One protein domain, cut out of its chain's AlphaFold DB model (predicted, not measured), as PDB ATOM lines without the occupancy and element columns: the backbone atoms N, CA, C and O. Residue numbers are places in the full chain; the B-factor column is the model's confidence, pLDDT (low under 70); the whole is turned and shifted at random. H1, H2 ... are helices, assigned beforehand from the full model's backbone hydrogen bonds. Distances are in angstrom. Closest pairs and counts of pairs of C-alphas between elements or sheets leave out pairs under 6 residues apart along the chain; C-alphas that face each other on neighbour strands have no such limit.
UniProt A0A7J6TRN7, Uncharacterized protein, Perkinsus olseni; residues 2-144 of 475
ATOM      1  N   ARG A   2      40.710  56.300 -13.112       86.75
ATOM      2  CA  ARG A   2      39.551  56.809 -12.347       86.75
ATOM      3  C   ARG A   2      38.515  55.742 -11.959       86.75
ATOM      4  O   ARG A   2      38.271  55.544 -10.779       86.75
ATOM      5  N   LEU A   3      38.012  54.967 -12.927       88.75
ATOM      6  CA  LEU A   3      37.051  53.879 -12.664       88.75
ATOM      7  C   LEU A   3      37.578  52.805 -11.693       88.75
ATOM      8  O   LEU A   3      36.800  52.243 -10.937       88.75
ATOM      9  N   LYS A   4      38.891  52.522 -11.690       89.50
ATOM     10  CA  LYS A   4      39.496  51.551 -10.759       89.50
ATOM     11  C   LYS A   4      39.594  52.109  -9.335       89.50
ATOM     12  O   LYS A   4      39.421  51.346  -8.397       89.50
ATOM     13  N   LEU A   5      39.854  53.412  -9.181       88.12
ATOM     14  CA  LEU A   5      39.853  54.088  -7.876       88.12
ATOM     15  C   LEU A   5      38.440  54.111  -7.285       88.12
ATOM     16  O   LEU A   5      38.257  53.665  -6.159       88.12
ATOM     17  N   LEU A   6      37.446  54.530  -8.077       88.94
ATOM     18  CA  LEU A   6      36.041  54.560  -7.656       88.94
ATOM     19  C   LEU A   6      35.536  53.162  -7.279       88.94
ATOM     20  O   LEU A   6      35.038  52.974  -6.177       88.94
ATOM     21  N   ARG A   7      35.778  52.157  -8.131       90.56
ATOM     22  CA  ARG A   7      35.411  50.764  -7.839       90.56
ATOM     23  C   ARG A   7      36.116  50.217  -6.593       90.56
ATOM     24  O   ARG A   7      35.504  49.491  -5.818       90.56
ATOM     25  N   GLY A   8      37.389  50.553  -6.384       87.56
ATOM     26  CA  GLY A   8      38.123  50.147  -5.183       87.56
ATOM     27  C   GLY A   8      37.515  50.739  -3.907       87.56
ATOM     28  O   GLY A   8      37.371  50.032  -2.914       87.56
ATOM     29  N   VAL A   9      37.116  52.015  -3.946       90.50
ATOM     30  CA  VAL A   9      36.427  52.688  -2.831       90.50
ATOM     31  C   VAL A   9      35.048  52.072  -2.587       90.50
ATOM     32  O   VAL A   9      34.728  51.758  -1.445       90.50
ATOM     33  N   GLU A  10      34.262  51.840  -3.641       91.62
ATOM     34  CA  GLU A  10      32.921  51.240  -3.549       91.62
ATOM     35  C   GLU A  10      32.946  49.808  -3.002       91.62
ATOM     36  O   GLU A  10      32.119  49.440  -2.172       91.62
ATOM     37  N   THR A  11      33.893  48.988  -3.462       91.81
ATOM     38  CA  THR A  11      34.000  47.584  -3.035       91.81
ATOM     39  C   THR A  11      34.672  47.423  -1.675       91.81
ATOM     40  O   THR A  11      34.551  46.362  -1.065       91.81
ATOM     41  N   GLY A  12      35.431  48.426  -1.216       88.44
ATOM     42  CA  GLY A  12      36.253  48.331  -0.009       88.44
ATOM     43  C   GLY A  12      37.322  47.231  -0.079       88.44
ATOM     44  O   GLY A  12      37.833  46.794   0.951       88.44
ATOM     45  N   ASN A  13      37.659  46.733  -1.273       91.94
ATOM     46  CA  ASN A  13      38.605  45.634  -1.422       91.94
ATOM     47  C   ASN A  13      40.050  46.146  -1.290       91.94
ATOM     48  O   ASN A  13      40.535  46.908  -2.125       91.94
ATOM     49  N   GLU A  14      40.764  45.688  -0.256       91.25
ATOM     50  CA  GLU A  14      42.138  46.113   0.048       91.25
ATOM     51  C   GLU A  14      43.104  45.929  -1.135       91.25
ATOM     52  O   GLU A  14      43.957  46.784  -1.380       91.25
ATOM     53  N   LEU A  15      42.993  44.816  -1.869       92.06
ATOM     54  CA  LEU A  15      43.881  44.508  -2.990       92.06
ATOM     55  C   LEU A  15      43.590  45.426  -4.181       92.06
ATOM     56  O   LEU A  15      44.523  45.962  -4.781       92.06
ATOM     57  N   GLU A  16      42.310  45.644  -4.489       92.25
ATOM     58  CA  GLU A  16      41.899  46.558  -5.558       92.25
ATOM     59  C   GLU A  16      42.304  48.003  -5.238       92.25
ATOM     60  O   GLU A  16      42.851  48.684  -6.106       92.25
ATOM     61  N   LEU A  17      42.136  48.441  -3.986       92.38
ATOM     62  CA  LEU A  17      42.562  49.754  -3.499       92.38
ATOM     63  C   LEU A  17      44.085  49.936  -3.579       92.38
ATOM     64  O   LEU A  17      44.549  50.927  -4.146       92.38
ATOM     65  N   LYS A  18      44.879  48.969  -3.089       94.06
ATOM     66  CA  LYS A  18      46.351  49.004  -3.207       94.06
ATOM     67  C   LYS A  18      46.783  49.105  -4.662       94.06
ATOM     68  O   LYS A  18      47.591  49.967  -5.003       94.06
ATOM     69  N   GLN A  19      46.224  48.261  -5.528       93.94
ATOM     70  CA  GLN A  19      46.569  48.258  -6.944       93.94
ATOM     71  C   GLN A  19      46.150  49.564  -7.635       93.94
ATOM     72  O   GLN A  19      46.888  50.076  -8.476       93.94
ATOM     73  N   ALA A  20      44.987  50.122  -7.292       91.62
ATOM     74  CA  ALA A  20      44.502  51.376  -7.857       91.62
ATOM     75  C   ALA A  20      45.378  52.570  -7.448       91.62
ATOM     76  O   ALA A  20      45.748  53.359  -8.319       91.62
ATOM     77  N   VAL A  21      45.779  52.659  -6.173       92.00
ATOM     78  CA  VAL A  21      46.683  53.705  -5.661       92.00
ATOM     79  C   VAL A  21      48.083  53.576  -6.268       92.00
ATOM     80  O   VAL A  21      48.632  54.570  -6.745       92.00
ATOM     81  N   ILE A  22      48.653  52.364  -6.323       93.94
ATOM     82  CA  ILE A  22      49.967  52.115  -6.949       93.94
ATOM     83  C   ILE A  22      49.947  52.533  -8.422       93.94
ATOM     84  O   ILE A  22      50.816  53.286  -8.857       93.94
ATOM     85  N   ASN A  23      48.923  52.118  -9.174       91.44
ATOM     86  CA  ASN A  23      48.780  52.495 -10.578       91.44
ATOM     87  C   ASN A  23      48.641  54.021 -10.738       91.44
ATOM     88  O   ASN A  23      49.246  54.603 -11.633       91.44
ATOM     89  N   ALA A  24      47.863  54.689  -9.881       88.81
ATOM     90  CA  ALA A  24      47.700  56.142  -9.941       88.81
ATOM     91  C   ALA A  24      49.023  56.895  -9.704       88.81
ATOM     92  O   ALA A  24      49.294  57.872 -10.408       88.81
ATOM     93  N   LYS A  25      49.864  56.408  -8.777       88.38
ATOM     94  CA  LYS A  25      51.226  56.921  -8.531       88.38
ATOM     95  C   LYS A  25      52.147  56.672  -9.723       88.38
ATOM     96  O   LYS A  25      52.793  57.596 -10.201       88.38
ATOM     97  N   GLN A  26      52.167  55.441 -10.232       91.75
ATOM     98  CA  GLN A  26      53.064  55.018 -11.309       91.75
ATOM     99  C   GLN A  26      52.829  55.778 -12.623       91.75
ATOM    100  O   GLN A  26      53.784  56.113 -13.313       91.75
ATOM    101  N   TYR A  27      51.570  56.072 -12.962       90.31
ATOM    102  CA  TYR A  27      51.215  56.791 -14.193       90.31
ATOM    103  C   TYR A  27      51.101  58.317 -14.011       90.31
ATOM    104  O   TYR A  27      50.586  58.993 -14.898       90.31
ATOM    105  N   ASN A  28      51.553  58.863 -12.873       87.31
ATOM    106  CA  ASN A  28      51.532  60.296 -12.544       87.31
ATOM    107  C   ASN A  28      50.160  60.979 -12.738       87.31
ATOM    108  O   ASN A  28      50.062  62.139 -13.132       87.31
ATOM    109  N   VAL A  29      49.071  60.255 -12.458       86.12
ATOM    110  CA  VAL A  29      47.696  60.754 -12.674       86.12
ATOM    111  C   VAL A  29      47.187  61.599 -11.495       86.12
ATOM    112  O   VAL A  29      46.056  62.080 -11.519       86.12
ATOM    113  N   TYR A  30      48.026  61.802 -10.472       76.06
ATOM    114  CA  TYR A  30      47.719  62.563  -9.253       76.06
ATOM    115  C   TYR A  30      47.289  64.003  -9.530       76.06
ATOM    116  O   TYR A  30      46.430  64.522  -8.830       76.06
ATOM    117  N   ALA A  31      47.860  64.634 -10.560       78.00
ATOM    118  CA  ALA A  31      47.551  66.020 -10.907       78.00
ATOM    119  C   ALA A  31      46.109  66.212 -11.414       78.00
ATOM    120  O   ALA A  31      45.597  67.324 -11.374       78.00
ATOM    121  N   VAL A  32      45.461  65.140 -11.891       83.88
ATOM    122  CA  VAL A  32      44.118  65.183 -12.501       83.88
ATOM    123  C   VAL A  32      43.063  64.488 -11.632       83.88
ATOM    124  O   VAL A  32      41.890  64.824 -11.723       83.88
ATOM    125  N   LEU A  33      43.464  63.521 -10.799       89.56
ATOM    126  CA  LEU A  33      42.572  62.690  -9.973       89.56
ATOM    127  C   LEU A  33      42.906  62.793  -8.474       89.56
ATOM    128  O   LEU A  33      42.863  61.795  -7.753       89.56
ATOM    129  N   SER A  34      43.338  63.968  -8.012       88.38
ATOM    130  CA  SER A  34      43.831  64.166  -6.641       88.38
ATOM    131  C   SER A  34      42.792  63.781  -5.583       88.38
ATOM    132  O   SER A  34      43.136  63.119  -4.604       88.38
ATOM    133  N   GLU A  35      41.523  64.126  -5.803       91.19
ATOM    134  CA  GLU A  35      40.420  63.810  -4.893       91.19
ATOM    135  C   GLU A  35      40.115  62.310  -4.851       91.19
ATOM    136  O   GLU A  35      40.017  61.734  -3.768       91.19
ATOM    137  N   GLU A  36      40.022  61.635  -6.004       92.06
ATOM    138  CA  GLU A  36      39.735  60.197  -6.033       92.06
ATOM    139  C   GLU A  36      40.879  59.365  -5.453       92.06
ATOM    140  O   GLU A  36      40.635  58.330  -4.830       92.06
ATOM    141  N   VAL A  37      42.128  59.799  -5.642       90.81
ATOM    142  CA  VAL A  37      43.270  59.121  -5.027       90.81
ATOM    143  C   VAL A  37      43.289  59.346  -3.518       90.81
ATOM    144  O   VAL A  37      43.468  58.375  -2.787       90.81
ATOM    145  N   ALA A  38      43.035  60.568  -3.037       91.31
ATOM    146  CA  ALA A  38      42.928  60.835  -1.604       91.31
ATOM    147  C   ALA A  38      41.798  60.015  -0.954       91.31
ATOM    148  O   ALA A  38      41.995  59.426   0.112       91.31
ATOM    149  N   ALA A  39      40.644  59.900  -1.620       91.88
ATOM    150  CA  ALA A  39      39.534  59.060  -1.174       91.88
ATOM    151  C   ALA A  39      39.909  57.567  -1.140       91.88
ATOM    152  O   ALA A  39      39.606  56.879  -0.165       91.88
ATOM    153  N   ALA A  40      40.616  57.064  -2.159       91.38
ATOM    154  CA  ALA A  40      41.101  55.684  -2.193       91.38
ATOM    155  C   ALA A  40      42.172  55.401  -1.128       91.38
ATOM    156  O   ALA A  40      42.156  54.334  -0.517       91.38
ATOM    157  N   GLU A  41      43.083  56.340  -0.860       93.25
ATOM    158  CA  GLU A  41      44.079  56.217   0.210       93.25
ATOM    159  C   GLU A  41      43.423  56.233   1.598       93.25
ATOM    160  O   GLU A  41      43.781  55.419   2.453       93.25
ATOM    161  N   ALA A  42      42.421  57.092   1.811       93.75
ATOM    162  CA  ALA A  42      41.628  57.105   3.036       93.75
ATOM    163  C   ALA A  42      40.854  55.788   3.224       93.75
ATOM    164  O   ALA A  42      40.943  55.176   4.288       93.75
ATOM    165  N   ALA A  43      40.174  55.299   2.181       92.56
ATOM    166  CA  ALA A  43      39.462  54.022   2.210       92.56
ATOM    167  C   ALA A  43      40.413  52.843   2.476       92.56
ATOM    168  O   ALA A  43      40.125  51.985   3.310       92.56
ATOM    169  N   LEU A  44      41.583  52.820   1.826       92.94
ATOM    170  CA  LEU A  44      42.604  51.797   2.050       92.94
ATOM    171  C   LEU A  44      43.101  51.802   3.497       92.94
ATOM    172  O   LEU A  44      43.277  50.735   4.087       92.94
ATOM    173  N   LYS A  45      43.310  52.989   4.074       93.06
ATOM    174  CA  LYS A  45      43.681  53.135   5.481       93.06
ATOM    175  C   LYS A  45      42.607  52.529   6.390       93.06
ATOM    176  O   LYS A  45      42.944  51.688   7.218       93.06
ATOM    177  N   THR A  46      41.333  52.857   6.173       93.31
ATOM    178  CA  THR A  46      40.208  52.300   6.943       93.31
ATOM    179  C   THR A  46      40.110  50.775   6.825       93.31
ATOM    180  O   THR A  46      39.986  50.088   7.839       93.31
ATOM    181  N   VAL A  47      40.217  50.216   5.615       91.88
ATOM    182  CA  VAL A  47      40.158  48.758   5.389       91.88
ATOM    183  C   VAL A  47      41.342  48.046   6.053       91.88
ATOM    184  O   VAL A  47      41.174  46.999   6.682       91.88
ATOM    185  N   SER A  48      42.541  48.624   5.959       90.25
ATOM    186  CA  SER A  48      43.744  48.098   6.611       90.25
ATOM    187  C   SER A  48      43.603  48.093   8.138       90.25
ATOM    188  O   SER A  48      43.903  47.087   8.783       90.25
ATOM    189  N   GLU A  49      43.076  49.175   8.721       89.69
ATOM    190  CA  GLU A  49      42.785  49.274  10.156       89.69
ATOM    191  C   GLU A  49      41.750  48.223  10.596       89.69
ATOM    192  O   GLU A  49      41.982  47.494  11.563       89.69
ATOM    193  N   GLN A  50      40.656  48.048   9.849       89.31
ATOM    194  CA  GLN A  50      39.636  47.028  10.136       89.31
ATOM    195  C   GLN A  50      40.186  45.597  10.063       89.31
ATOM    196  O   GLN A  50      39.867  44.753  10.909       89.31
ATOM    197  N   LYS A  51      41.040  45.305   9.077       90.56
ATOM    198  CA  LYS A  51      41.684  43.993   8.938       90.56
ATOM    199  C   LYS A  51      42.693  43.737  10.053       90.56
ATOM    200  O   LYS A  51      42.759  42.618  10.562       90.56
ATOM    201  N   ALA A  52      43.442  44.761  10.467       89.44
ATOM    202  CA  ALA A  52      44.342  44.678  11.612       89.44
ATOM    203  C   ALA A  52      43.570  44.374  12.905       89.44
ATOM    204  O   ALA A  52      43.962  43.471  13.645       89.44
ATOM    205  N   VAL A  53      42.436  45.047  13.135       92.00
ATOM    206  CA  VAL A  53      41.534  44.784  14.270       92.00
ATOM    207  C   VAL A  53      40.981  43.357  14.222       92.00
ATOM    208  O   VAL A  53      41.063  42.633  15.213       92.00
ATOM    209  N   SER A  54      40.474  42.913  13.071       91.31
ATOM    210  CA  SER A  54      39.904  41.566  12.912       91.31
ATOM    211  C   SER A  54      40.957  40.471  13.116       91.31
ATOM    212  O   SER A  54      40.718  39.478  13.803       91.31
ATOM    213  N   GLY A  55      42.162  40.672  12.575       93.19
ATOM    214  CA  GLY A  55      43.296  39.776  12.789       93.19
ATOM    215  C   GLY A  55      43.761  39.749  14.247       93.19
ATOM    216  O   GLY A  55      44.104  38.685  14.755       93.19
ATOM    217  N   ALA A  56      43.748  40.894  14.935       93.25
ATOM    218  CA  ALA A  56      44.057  40.992  16.359       93.25
ATOM    219  C   ALA A  56      43.048  40.211  17.219       93.25
ATOM    220  O   ALA A  56      43.459  39.437  18.080       93.25
ATOM    221  N   ILE A  57      41.747  40.351  16.941       94.06
ATOM    222  CA  ILE A  57      40.679  39.603  17.624       94.06
ATOM    223  C   ILE A  57      40.892  38.096  17.461       94.06
ATOM    224  O   ILE A  57      40.990  37.390  18.461       94.06
ATOM    225  N   ARG A  58      41.072  37.620  16.222       95.44
ATOM    226  CA  ARG A  58      41.290  36.192  15.948       95.44
ATOM    227  C   ARG A  58      42.513  35.635  16.684       95.44
ATOM    228  O   ARG A  58      42.429  34.576  17.293       95.44
ATOM    229  N   ASN A  59      43.636  36.362  16.670       94.31
ATOM    230  CA  ASN A  59      44.851  35.931  17.369       94.31
ATOM    231  C   ASN A  59      44.645  35.852  18.893       94.31
ATOM    232  O   ASN A  59      45.229  34.989  19.542       94.31
ATOM    233  N   LEU A  60      43.843  36.752  19.480       95.50
ATOM    234  CA  LEU A  60      43.508  36.700  20.907       95.50
ATOM    235  C   LEU A  60      42.619  35.504  21.241       95.50
ATOM    236  O   LEU A  60      42.850  34.863  22.261       95.50
ATOM    237  N   GLU A  61      41.619  35.208  20.412       95.88
ATOM    238  CA  GLU A  61      40.731  34.054  20.605       95.88
ATOM    239  C   GLU A  61      41.497  32.734  20.518       95.88
ATOM    240  O   GLU A  61      41.354  31.884  21.393       95.88
ATOM    241  N   GLU A  62      42.366  32.593  19.516       96.19
ATOM    242  CA  GLU A  62      43.223  31.417  19.348       96.19
ATOM    243  C   GLU A  62      44.182  31.247  20.535       96.19
ATOM    244  O   GLU A  62      44.277  30.166  21.120       96.19
ATOM    245  N   ALA A  63      44.836  32.332  20.964       96.19
ATOM    246  CA  ALA A  63      45.737  32.287  22.111       96.19
ATOM    247  C   ALA A  63      44.997  31.967  23.422       96.19
ATOM    248  O   ALA A  63      45.499  31.185  24.229       96.19
ATOM    249  N   LEU A  64      43.793  32.512  23.620       95.75
ATOM    250  CA  LEU A  64      42.926  32.169  24.751       95.75
ATOM    251  C   LEU A  64      42.525  30.689  24.735       95.75
ATOM    252  O   LEU A  64      42.511  30.061  25.790       95.75
ATOM    253  N   GLY A  65      42.221  30.138  23.558       94.75
ATOM    254  CA  GLY A  65      41.883  28.726  23.385       94.75
ATOM    255  C   GLY A  65      43.051  27.782  23.674       94.75
ATOM    256  O   GLY A  65      42.831  26.686  24.179       94.75
ATOM    257  N   SER A  66      44.288  28.212  23.403       96.00
ATOM    258  CA  SER A  66      45.485  27.393  23.636       96.00
ATOM    259  C   SER A  66      45.801  27.170  25.119       96.00
ATOM    260  O   SER A  66      46.410  26.164  25.472       96.00
ATOM    261  N   GLY A  67      45.443  28.126  25.985       92.31
ATOM    262  CA  GLY A  67      45.856  28.133  27.390       92.31
ATOM    263  C   GLY A  67      47.365  28.318  27.620       92.31
ATOM    264  O   GLY A  67      47.787  28.349  28.774       92.31
ATOM    265  N   ASP A  68      48.178  28.469  26.565       94.88
ATOM    266  CA  ASP A  68      49.619  28.690  26.687       94.88
ATOM    267  C   ASP A  68      49.898  30.162  27.053       94.88
ATOM    268  O   ASP A  68      49.611  31.074  26.259       94.88
ATOM    269  N   PRO A  69      50.496  30.435  28.228       94.94
ATOM    270  CA  PRO A  69      50.808  31.793  28.654       94.94
ATOM    271  C   PRO A  69      51.787  32.517  27.711       94.94
ATOM    272  O   PRO A  69      51.736  33.747  27.624       94.94
ATOM    273  N   ARG A  70      52.636  31.808  26.951       95.31
ATOM    274  CA  ARG A  70      53.543  32.407  25.952       95.31
ATOM    275  C   ARG A  70      52.775  32.955  24.759       95.31
ATOM    276  O   ARG A  70      52.952  34.124  24.395       95.31
ATOM    277  N   CYS A  71      51.911  32.128  24.173       95.31
ATOM    278  CA  CYS A  71      51.042  32.513  23.062       95.31
ATOM    279  C   CYS A  71      50.136  33.677  23.469       95.31
ATOM    280  O   CYS A  71      50.038  34.671  22.744       95.31
ATOM    281  N   LEU A  72      49.554  33.604  24.669       96.44
ATOM    282  CA  LEU A  72      48.686  34.650  25.199       96.44
ATOM    283  C   LEU A  72      49.440  35.958  25.466       96.44
ATOM    284  O   LEU A  72      48.966  37.023  25.069       96.44
ATOM    285  N   CYS A  73      50.642  35.905  26.052       95.94
ATOM    286  CA  CYS A  73      51.489  37.084  26.238       95.94
ATOM    287  C   CYS A  73      51.826  37.762  24.906       95.94
ATOM    288  O   CYS A  73      51.731  38.987  24.795       95.94
ATOM    289  N   HIS A  74      52.205  36.984  23.890       94.69
ATOM    290  CA  HIS A  74      52.505  37.522  22.566       94.69
ATOM    291  C   HIS A  74      51.273  38.182  21.928       94.69
ATOM    292  O   HIS A  74      51.363  39.310  21.435       94.69
ATOM    293  N   ALA A  75      50.117  37.514  21.979       95.19
ATOM    294  CA  ALA A  75      48.868  38.031  21.429       95.19
ATOM    295  C   ALA A  75      48.426  39.327  22.128       95.19
ATOM    296  O   ALA A  75      48.125  40.310  21.449       95.19
ATOM    297  N   VAL A  76      48.460  39.382  23.466       95.06
ATOM    298  CA  VAL A  76      48.111  40.584  24.246       95.06
ATOM    299  C   VAL A  76      49.005  41.768  23.870       95.06
ATOM    300  O   VAL A  76      48.493  42.855  23.598       95.06
ATOM    301  N   LEU A  77      50.325  41.569  23.797       93.69
ATOM    302  CA  LEU A  77      51.270  42.635  23.441       93.69
ATOM    303  C   LEU A  77      51.033  43.176  22.030       93.69
ATOM    304  O   LEU A  77      50.995  44.389  21.838       93.69
ATOM    305  N   LYS A  78      50.823  42.286  21.056       92.19
ATOM    306  CA  LYS A  78      50.554  42.674  19.668       92.19
ATOM    307  C   LYS A  78      49.238  43.446  19.534       92.19
ATOM    308  O   LYS A  78      49.162  44.403  18.772       92.19
ATOM    309  N   CYS A  79      48.213  43.054  20.287       93.31
ATOM    310  CA  CYS A  79      46.875  43.629  20.159       93.31
ATOM    311  C   CYS A  79      46.697  44.962  20.899       93.31
ATOM    312  O   CYS A  79      45.823  45.734  20.514       93.31
ATOM    313  N   ARG A  80      47.537  45.282  21.896       90.81
ATOM    314  CA  ARG A  80      47.510  46.580  22.605       90.81
ATOM    315  C   ARG A  80      47.681  47.795  21.684       90.81
ATOM    316  O   ARG A  80      47.166  48.856  22.008       90.81
ATOM    317  N   GLY A  81      48.395  47.647  20.565       85.38
ATOM    318  CA  GLY A  81      48.588  48.727  19.590       85.38
ATOM    319  C   GLY A  81      47.455  48.872  18.568       85.38
ATOM    320  O   GLY A  81      47.352  49.908  17.922       85.38
ATOM    321  N   CYS A  82      46.615  47.846  18.408       88.06
ATOM    322  CA  CYS A  82      45.583  47.801  17.366       88.06
ATOM    323  C   CYS A  82      44.159  47.889  17.924       88.06
ATOM    324  O   CYS A  82      43.247  48.281  17.203       88.06
ATOM    325  N   LEU A  83      43.949  47.492  19.181       90.56
ATOM    326  CA  LEU A  83      42.638  47.495  19.823       90.56
ATOM    327  C   LEU A  83      42.514  48.662  20.811       90.56
ATOM    328  O   LEU A  83      43.469  48.963  21.529       90.56
ATOM    329  N   PRO A  84      41.332  49.296  20.908       87.62
ATOM    330  CA  PRO A  84      41.089  50.346  21.891       87.62
ATOM    331  C   PRO A  84      41.173  49.795  23.323       87.62
ATOM    332  O   PRO A  84      40.800  48.648  23.581       87.62
ATOM    333  N   GLN A  85      41.595  50.636  24.275       80.81
ATOM    334  CA  GLN A  85      41.820  50.247  25.679       80.81
ATOM    335  C   GLN A  85      40.580  49.653  26.382       80.81
ATOM    336  O   GLN A  85      40.727  48.896  27.335       80.81
ATOM    337  N   GLY A  86      39.365  49.932  25.893       84.38
ATOM    338  CA  GLY A  86      38.107  49.372  26.410       84.38
ATOM    339  C   GLY A  86      37.659  48.049  25.773       84.38
ATOM    340  O   GLY A  86      36.544  47.595  26.032       84.38
ATOM    341  N   ASN A  87      38.467  47.430  24.904       94.50
ATOM    342  CA  ASN A  87      38.075  46.191  24.235       94.50
ATOM    343  C   ASN A  87      37.931  45.033  25.246       94.50
ATOM    344  O   ASN A  87      38.895  44.632  25.901       94.50
ATOM    345  N   ARG A  88      36.722  44.460  25.339       94.88
ATOM    346  CA  ARG A  88      36.385  43.390  26.299       94.88
ATOM    347  C   ARG A  88      37.248  42.137  26.140       94.88
ATOM    348  O   ARG A  88      37.600  41.521  27.142       94.88
ATOM    349  N   LEU A  89      37.598  41.760  24.908       94.00
ATOM    350  CA  LEU A  89      38.409  40.572  24.642       94.00
ATOM    351  C   LEU A  89      39.860  40.786  25.078       94.00
ATOM    352  O   LEU A  89      40.427  39.920  25.741       94.00
ATOM    353  N   LEU A  90      40.435  41.955  24.775       94.94
ATOM    354  CA  LEU A  90      41.773  42.315  25.245       94.94
ATOM    355  C   LEU A  90      41.825  42.368  26.776       94.94
ATOM    356  O   LEU A  90      42.769  41.845  27.368       94.94
ATOM    357  N   ALA A  91      40.805  42.937  27.427       93.94
ATOM    358  CA  ALA A  91      40.702  42.960  28.884       93.94
ATOM    359  C   ALA A  91      40.623  41.540  29.473       93.94
ATOM    360  O   ALA A  91      41.367  41.219  30.400       93.94
ATOM    361  N   LYS A  92      39.793  40.666  28.884       96.06
ATOM    362  CA  LYS A  92      39.683  39.252  29.271       96.06
ATOM    363  C   LYS A  92      41.015  38.517  29.116       96.06
ATOM    364  O   LYS A  92      41.471  37.896  30.066       96.06
ATOM    365  N   ALA A  93      41.664  38.623  27.958       95.94
ATOM    366  CA  ALA A  93      42.962  38.000  27.697       95.94
ATOM    367  C   ALA A  93      44.056  38.504  28.644       95.94
ATOM    368  O   ALA A  93      44.846  37.717  29.157       95.94
ATOM    369  N   THR A  94      44.062  39.807  28.930       95.38
ATOM    370  CA  THR A  94      44.984  40.412  29.895       95.38
ATOM    371  C   THR A  94      44.747  39.859  31.303       95.38
ATOM    372  O   THR A  94      45.717  39.564  31.993       95.38
ATOM    373  N   SER A  95      43.489  39.682  31.722       95.44
ATOM    374  CA  SER A  95      43.145  39.076  33.018       95.44
ATOM    375  C   SER A  95      43.600  37.621  33.105       95.44
ATOM    376  O   SER A  95      44.303  37.264  34.040       95.44
ATOM    377  N   VAL A  96      43.279  36.803  32.098       96.88
ATOM    378  CA  VAL A  96      43.682  35.385  32.060       96.88
ATOM    379  C   VAL A  96      45.204  35.252  32.101       96.88
ATOM    380  O   VAL A  96      45.733  34.410  32.819       96.88
ATOM    381  N   LEU A  97      45.927  36.109  31.374       96.75
ATOM    382  CA  LEU A  97      47.386  36.115  31.406       96.75
ATOM    383  C   LEU A  97      47.935  36.458  32.798       96.75
ATOM    384  O   LEU A  97      48.914  35.846  33.219       96.75
ATOM    385  N   ARG A  98      47.318  37.411  33.513       96.25
ATOM    386  CA  ARG A  98      47.703  37.727  34.898       96.25
ATOM    387  C   ARG A  98      47.525  36.516  35.801       96.25
ATOM    388  O   ARG A  98      48.471  36.154  36.491       96.25
ATOM    389  N   ASP A  99      46.365  35.868  35.737       95.88
ATOM    390  CA  ASP A  99      46.054  34.706  36.571       95.88
ATOM    391  C   ASP A  99      47.028  33.549  36.308       95.88
ATOM    392  O   ASP A  99      47.534  32.938  37.248       95.88
ATOM    393  N   LEU A 100      47.359  33.292  35.037       96.94
ATOM    394  CA  LEU A 100      48.351  32.283  34.659       96.94
ATOM    395  C   LEU A 100      49.746  32.614  35.200       96.94
ATOM    396  O   LEU A 100      50.386  31.746  35.785       96.94
ATOM    397  N   ILE A 101      50.216  33.857  35.044       96.88
ATOM    398  CA  ILE A 101      51.534  34.274  35.549       96.88
ATOM    399  C   ILE A 101      51.582  34.192  37.078       96.88
ATOM    400  O   ILE A 101      52.547  33.660  37.623       96.88
ATOM    401  N   SER A 102      50.552  34.681  37.777       95.56
ATOM    402  CA  SER A 102      50.455  34.572  39.237       95.56
ATOM    403  C   SER A 102      50.503  33.119  39.686       95.56
ATOM    404  O   SER A 102      51.307  32.786  40.553       95.56
ATOM    405  N   LYS A 103      49.719  32.247  39.044       95.62
ATOM    406  CA  LYS A 103      49.709  30.819  39.346       95.62
ATOM    407  C   LYS A 103      51.073  30.174  39.105       95.62
ATOM    408  O   LYS A 103      51.545  29.449  39.966       95.62
ATOM    409  N   MET A 104      51.747  30.475  37.994       96.44
ATOM    410  CA  MET A 104      53.097  29.959  37.732       96.44
ATOM    411  C   MET A 104      54.123  30.423  38.780       96.44
ATOM    412  O   MET A 104      55.008  29.654  39.143       96.44
ATOM    413  N   LEU A 105      54.029  31.667  39.266       93.44
ATOM    414  CA  LEU A 105      54.909  32.165  40.331       93.44
ATOM    415  C   LEU A 105      54.631  31.453  41.664       93.44
ATOM    416  O   LEU A 105      55.569  31.073  42.358       93.44
ATOM    417  N   GLU A 106      53.361  31.250  42.015       92.50
ATOM    418  CA  GLU A 106      52.939  30.567  43.247       92.50
ATOM    419  C   GLU A 106      53.274  29.065  43.220       92.50
ATOM    420  O   GLU A 106      53.911  28.551  44.143       92.50
ATOM    421  N   ASP A 107      52.928  28.372  42.133       90.62
ATOM    422  CA  ASP A 107      53.252  26.960  41.910       90.62
ATOM    423  C   ASP A 107      54.775  26.767  41.870       90.62
ATOM    424  O   ASP A 107      55.310  25.881  42.534       90.62
ATOM    425  N   GLY A 108      55.496  27.650  41.174       87.19
ATOM    426  CA  GLY A 108      56.953  27.627  41.116       87.19
ATOM    427  C   GLY A 108      57.614  27.821  42.483       87.19
ATOM    428  O   GLY A 108      58.588  27.132  42.785       87.19
ATOM    429  N   LEU A 109      57.074  28.703  43.333       83.31
ATOM    430  CA  LEU A 109      57.551  28.897  44.706       83.31
ATOM    431  C   LEU A 109      57.266  27.668  45.575       83.31
ATOM    432  O   LEU A 109      58.161  27.196  46.270       83.31
ATOM    433  N   SER A 110      56.043  27.137  45.521       82.56
ATOM    434  CA  SER A 110      55.640  25.988  46.344       82.56
ATOM    435  C   SER A 110      56.385  24.702  45.979       82.56
ATOM    436  O   SER A 110      56.754  23.929  46.860       82.56
ATOM    437  N   GLN A 111      56.659  24.491  44.690       80.75
ATOM    438  CA  GLN A 111      57.348  23.307  44.174       80.75
ATOM    439  C   GLN A 111      58.865  23.496  44.070       80.75
ATOM    440  O   GLN A 111      59.565  22.578  43.650       80.75
ATOM    441  N   SER A 112      59.387  24.684  44.400       73.12
ATOM    442  CA  SER A 112      60.788  25.053  44.146       73.12
ATOM    443  C   SER A 112      61.213  24.845  42.678       73.12
ATOM    444  O   SER A 112      62.360  24.502  42.385       73.12
ATOM    445  N   ASN A 113      60.289  25.046  41.729       77.31
ATOM    446  CA  ASN A 113      60.526  24.829  40.303       77.31
ATOM    447  C   ASN A 113      61.125  26.079  39.642       77.31
ATOM    448  O   ASN A 113      60.422  26.986  39.191       77.31
ATOM    449  N   VAL A 114      62.452  26.090  39.541       75.81
ATOM    450  CA  VAL A 114      63.244  27.206  39.004       75.81
ATOM    451  C   VAL A 114      62.893  27.548  37.556       75.81
ATOM    452  O   VAL A 114      62.788  28.728  37.219       75.81
ATOM    453  N   THR A 115      62.680  26.544  36.703       77.88
ATOM    454  CA  THR A 115      62.356  26.776  35.285       77.88
ATOM    455  C   THR A 115      61.028  27.507  35.122       77.88
ATOM    456  O   THR A 115      60.926  28.454  34.340       77.88
ATOM    457  N   MET A 116      60.031  27.119  35.919       86.69
ATOM    458  CA  MET A 116      58.722  27.760  35.948       86.69
ATOM    459  C   MET A 116      58.819  29.194  36.478       86.69
ATOM    460  O   MET A 116      58.239  30.097  35.877       86.69
ATOM    461  N   LEU A 117      59.591  29.415  37.549       87.62
ATOM    462  CA  LEU A 117      59.817  30.745  38.119       87.62
ATOM    463  C   LEU A 117      60.509  31.692  37.132       87.62
ATOM    464  O   LEU A 117      60.060  32.825  36.965       87.62
ATOM    465  N   ASP A 118      61.566  31.248  36.447       83.81
ATOM    466  CA  ASP A 118      62.272  32.089  35.472       83.81
ATOM    467  C   ASP A 118      61.378  32.441  34.281       83.81
ATOM    468  O   ASP A 118      61.337  33.592  33.839       83.81
ATOM    469  N   GLU A 119      60.610  31.471  33.785       89.62
ATOM    470  CA  GLU A 119      59.669  31.712  32.699       89.62
ATOM    471  C   GLU A 119      58.550  32.672  33.116       89.62
ATOM    472  O   GLU A 119      58.248  33.621  32.390       89.62
ATOM    473  N   ALA A 120      57.983  32.493  34.310       93.75
ATOM    474  CA  ALA A 120      56.955  33.379  34.841       93.75
ATOM    475  C   ALA A 120      57.480  34.811  35.039       93.75
ATOM    476  O   ALA A 120      56.809  35.770  34.654       93.75
ATOM    477  N   LEU A 121      58.708  34.975  35.549       90.44
ATOM    478  CA  LEU A 121      59.370  36.278  35.666       90.44
ATOM    479  C   LEU A 121      59.597  36.933  34.297       90.44
ATOM    480  O   LEU A 121      59.363  38.137  34.145       90.44
ATOM    481  N   ARG A 122      60.037  36.171  33.284       91.06
ATOM    482  CA  ARG A 122      60.182  36.686  31.913       91.06
ATOM    483  C   ARG A 122      58.843  37.157  31.365       91.06
ATOM    484  O   ARG A 122      58.773  38.272  30.853       91.06
ATOM    485  N   LEU A 123      57.792  36.350  31.492       94.31
ATOM    486  CA  LEU A 123      56.444  36.691  31.034       94.31
ATOM    487  C   LEU A 123      55.894  37.930  31.755       94.31
ATOM    488  O   LEU A 123      55.365  38.831  31.099       94.31
ATOM    489  N   ALA A 124      56.088  38.036  33.072       93.31
ATOM    490  CA  ALA A 124      55.693  39.200  33.866       93.31
ATOM    491  C   ALA A 124      56.386  40.489  33.388       93.31
ATOM    492  O   ALA A 124      55.722  41.498  33.151       93.31
ATOM    493  N   ARG A 125      57.710  40.445  33.169       91.69
ATOM    494  CA  ARG A 125      58.484  41.594  32.661       91.69
ATOM    495  C   ARG A 125      58.070  41.992  31.249       91.69
ATOM    496  O   ARG A 125      57.986  43.175  30.946       91.69
ATOM    497  N   ARG A 126      57.832  41.010  30.376       92.19
ATOM    498  CA  ARG A 126      57.530  41.251  28.959       92.19
ATOM    499  C   ARG A 126      56.134  41.828  28.751       92.19
ATOM    500  O   ARG A 126      55.938  42.630  27.848       92.19
ATOM    501  N   SER A 127      55.170  41.397  29.563       90.06
ATOM    502  CA  SER A 127      53.759  41.767  29.426       90.06
ATOM    503  C   SER A 127      53.415  43.144  30.010       90.06
ATOM    504  O   SER A 127      52.392  43.717  29.622       90.06
ATOM    505  N   SER A 128      54.247  43.697  30.905       87.81
ATOM    506  CA  SER A 128      54.028  44.992  31.574       87.81
ATOM    507  C   SER A 128      52.572  45.150  32.031       87.81
ATOM    508  O   SER A 128      51.853  46.050  31.590       87.81
ATOM    509  N   LEU A 129      52.081  44.182  32.810       83.38
ATOM    510  CA  LEU A 129      50.666  44.105  33.200       83.38
ATOM    511  C   LEU A 129      50.277  45.140  34.264       83.38
ATOM    512  O   LEU A 129      49.086  45.403  34.401       83.38
ATOM    513  N   GLY A 130      51.257  45.728  34.963       81.94
ATOM    514  CA  GLY A 130      51.041  46.739  36.005       81.94
ATOM    515  C   GLY A 130      50.212  46.226  37.184       81.94
ATOM    516  O   GLY A 130      49.510  47.005  37.819       81.94
ATOM    517  N   ASP A 131      50.223  44.912  37.425       89.75
ATOM    518  CA  ASP A 131      49.465  44.288  38.505       89.75
ATOM    519  C   ASP A 131      50.305  44.275  39.796       89.75
ATOM    520  O   ASP A 131      51.340  43.594  39.834       89.75
ATOM    521  N   PRO A 132      49.875  44.973  40.868       91.19
ATOM    522  CA  PRO A 132      50.624  45.045  42.121       91.19
ATOM    523  C   PRO A 132      50.887  43.677  42.764       91.19
ATOM    524  O   PRO A 132      51.915  43.498  43.419       91.19
ATOM    525  N   ARG A 133      49.986  42.700  42.573       91.50
ATOM    526  CA  ARG A 133      50.145  41.338  43.099       91.50
ATOM    527  C   ARG A 133      51.263  40.609  42.365       91.50
ATOM    528  O   ARG A 133      52.116  40.009  43.014       91.50
ATOM    529  N   ILE A 134      51.290  40.686  41.033       91.31
ATOM    530  CA  ILE A 134      52.371  40.090  40.230       91.31
ATOM    531  C   ILE A 134      53.700  40.760  40.565       91.31
ATOM    532  O   ILE A 134      54.700  40.072  40.732       91.31
ATOM    533  N   GLU A 135      53.733  42.084  40.717       91.56
ATOM    534  CA  GLU A 135      54.954  42.789  41.112       91.56
ATOM    535  C   GLU A 135      55.455  42.369  42.498       91.56
ATOM    536  O   GLU A 135      56.657  42.171  42.684       91.56
ATOM    537  N   ALA A 136      54.550  42.197  43.467       90.56
ATOM    538  CA  ALA A 136      54.894  41.688  44.788       90.56
ATOM    539  C   ALA A 136      55.447  40.257  44.717       90.56
ATOM    540  O   ALA A 136      56.518  40.004  45.264       90.56
ATOM    541  N   LEU A 137      54.789  39.355  43.978       90.38
ATOM    542  CA  LEU A 137      55.274  37.988  43.751       90.38
ATOM    543  C   LEU A 137      56.642  37.985  43.062       90.38
ATOM    544  O   LEU A 137      57.552  37.304  43.522       90.38
ATOM    545  N   CYS A 138      56.836  38.793  42.019       89.12
ATOM    546  CA  CYS A 138      58.120  38.942  41.338       89.12
ATOM    547  C   CYS A 138      59.229  39.404  42.292       89.12
ATOM    548  O   CYS A 138      60.346  38.897  42.200       89.12
ATOM    549  N   ARG A 139      58.948  40.339  43.215       88.31
ATOM    550  CA  ARG A 139      59.907  40.766  44.249       88.31
ATOM    551  C   ARG A 139      60.222  39.635  45.225       88.31
ATOM    552  O   ARG A 139      61.398  39.396  45.478       88.31
ATOM    553  N   THR A 140      59.210  38.916  45.709       86.38
ATOM    554  CA  THR A 140      59.385  37.751  46.591       86.38
ATOM    555  C   THR A 140      60.235  36.677  45.925       86.38
ATOM    556  O   THR A 140      61.225  36.239  46.500       86.38
ATOM    557  N   VAL A 141      59.910  36.313  44.682       84.75
ATOM    558  CA  VAL A 141      60.677  35.350  43.885       84.75
ATOM    559  C   VAL A 141      62.099  35.856  43.669       84.75
ATOM    560  O   VAL A 141      63.043  35.127  43.929       84.75
ATOM    561  N   THR A 142      62.291  37.112  43.260       82.31
ATOM    562  CA  THR A 142      63.637  37.666  43.028       82.31
ATOM    563  C   THR A 142      64.473  37.689  44.312       82.31
ATOM    564  O   THR A 142      65.659  37.384  44.263       82.31
ATOM    565  N   SER A 143      63.868  37.995  45.463       79.69
ATOM    566  CA  SER A 143      64.534  37.964  46.771       79.69
ATOM    567  C   SER A 143      64.886  36.534  47.199       79.69
ATOM    568  O   SER A 143      66.032  36.268  47.561       79.69
ATOM    569  N   ALA A 144      63.948  35.592  47.059       71.75
ATOM    570  CA  ALA A 144      64.172  34.173  47.336       71.75
ATOM    571  C   ALA A 144      65.253  33.573  46.419       71.75
ATOM    572  O   ALA A 144      66.104  32.805  46.861       71.75
TER     573      ALA A 144
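What this domain is: This is residues 2 to 144 of the 475 residues of an uncharacterized protein of Perkinsus olseni (UniProt A0A7J6TRN7). A long straight helix, H3, joins two helical lobes into a rod: the hairpin of H1 and H2 packs on its first part, and H4, H5, H6 and H7 make the larger lobe at its other end. Within this larger lobe H5 is the long helix, with H4, H6 and H7 packed on it. The printed part has 143 residues with seven named helices, H1 to H7 in order along the chain, and no named strand; the class is all helix. The whole is extended, with a radius of gyration of the C-alphas of 22.6 A and spans of 71 by 25 by 24 A.

Where its parts are: H1 is residues 2 to 11, with C-alpha 2 at (39.551, 56.809, -12.347). H2 is residues 14 to 26. H3 is residues 34 to 66, 47.7 A from C-alpha 34 at (43.831, 64.166, -6.641) to C-alpha 66. H4 is residues 69 to 79, and H5 is residues 88 to 110, 32.8 A long. H6 is residues 114 to 127, 19.8 A long. H7 is residues 132 to 144, ending with C-alpha 144 at (64.172, 34.173, 47.336).

How they stand to each other: The seven helices form an up-and-down bundle, each running against the one before it. H1 and H2 are a hairpin at a shallow tilt of 20 degrees, and their closest C-alphas, of Gly 8 and Leu 17, are 4.8 A apart. H3 touches H1 with residues 36 to 44 alone, the closest C-alphas being those of Val 9 and Ala 40, 5.6 A. H3 touches H2 with residues 37 to 48 alone, closest at Leu 17 and Leu 44, 5.9 A between C-alphas; their tilt of 37 degrees is only just steep. Farther along, H3 touches H4 with residues 56 to 64 alone, closest at the C-alphas of Ala 63 and Leu 72, 4.9 A, at a shallow tilt of 17 degrees, opposite ways. H3 and H5 are hubs, touching four helices each. H5 and H6 run opposite ways at a shallow tilt of 27 degrees, with the C-alphas of Gly 108 and Leu 117 closest at 5.2 A. H5 and H7 run the same way at 25 degrees, closest at the C-alphas of Ser 102 and Ile 134, 5.9 A. H1 and H2 are apart from H4, H5, H6 and H7. In H1 to H7 every O i to N i+4 pair is within hydrogen-bond range.

The domain as a whole: The C-alphas of Val 32 and Gln 111, the two farthest apart, are 71.7 A apart. The printed part has no cut and no long link. The mean pLDDT of the printed part is 90.6, and no printed residue is under 70.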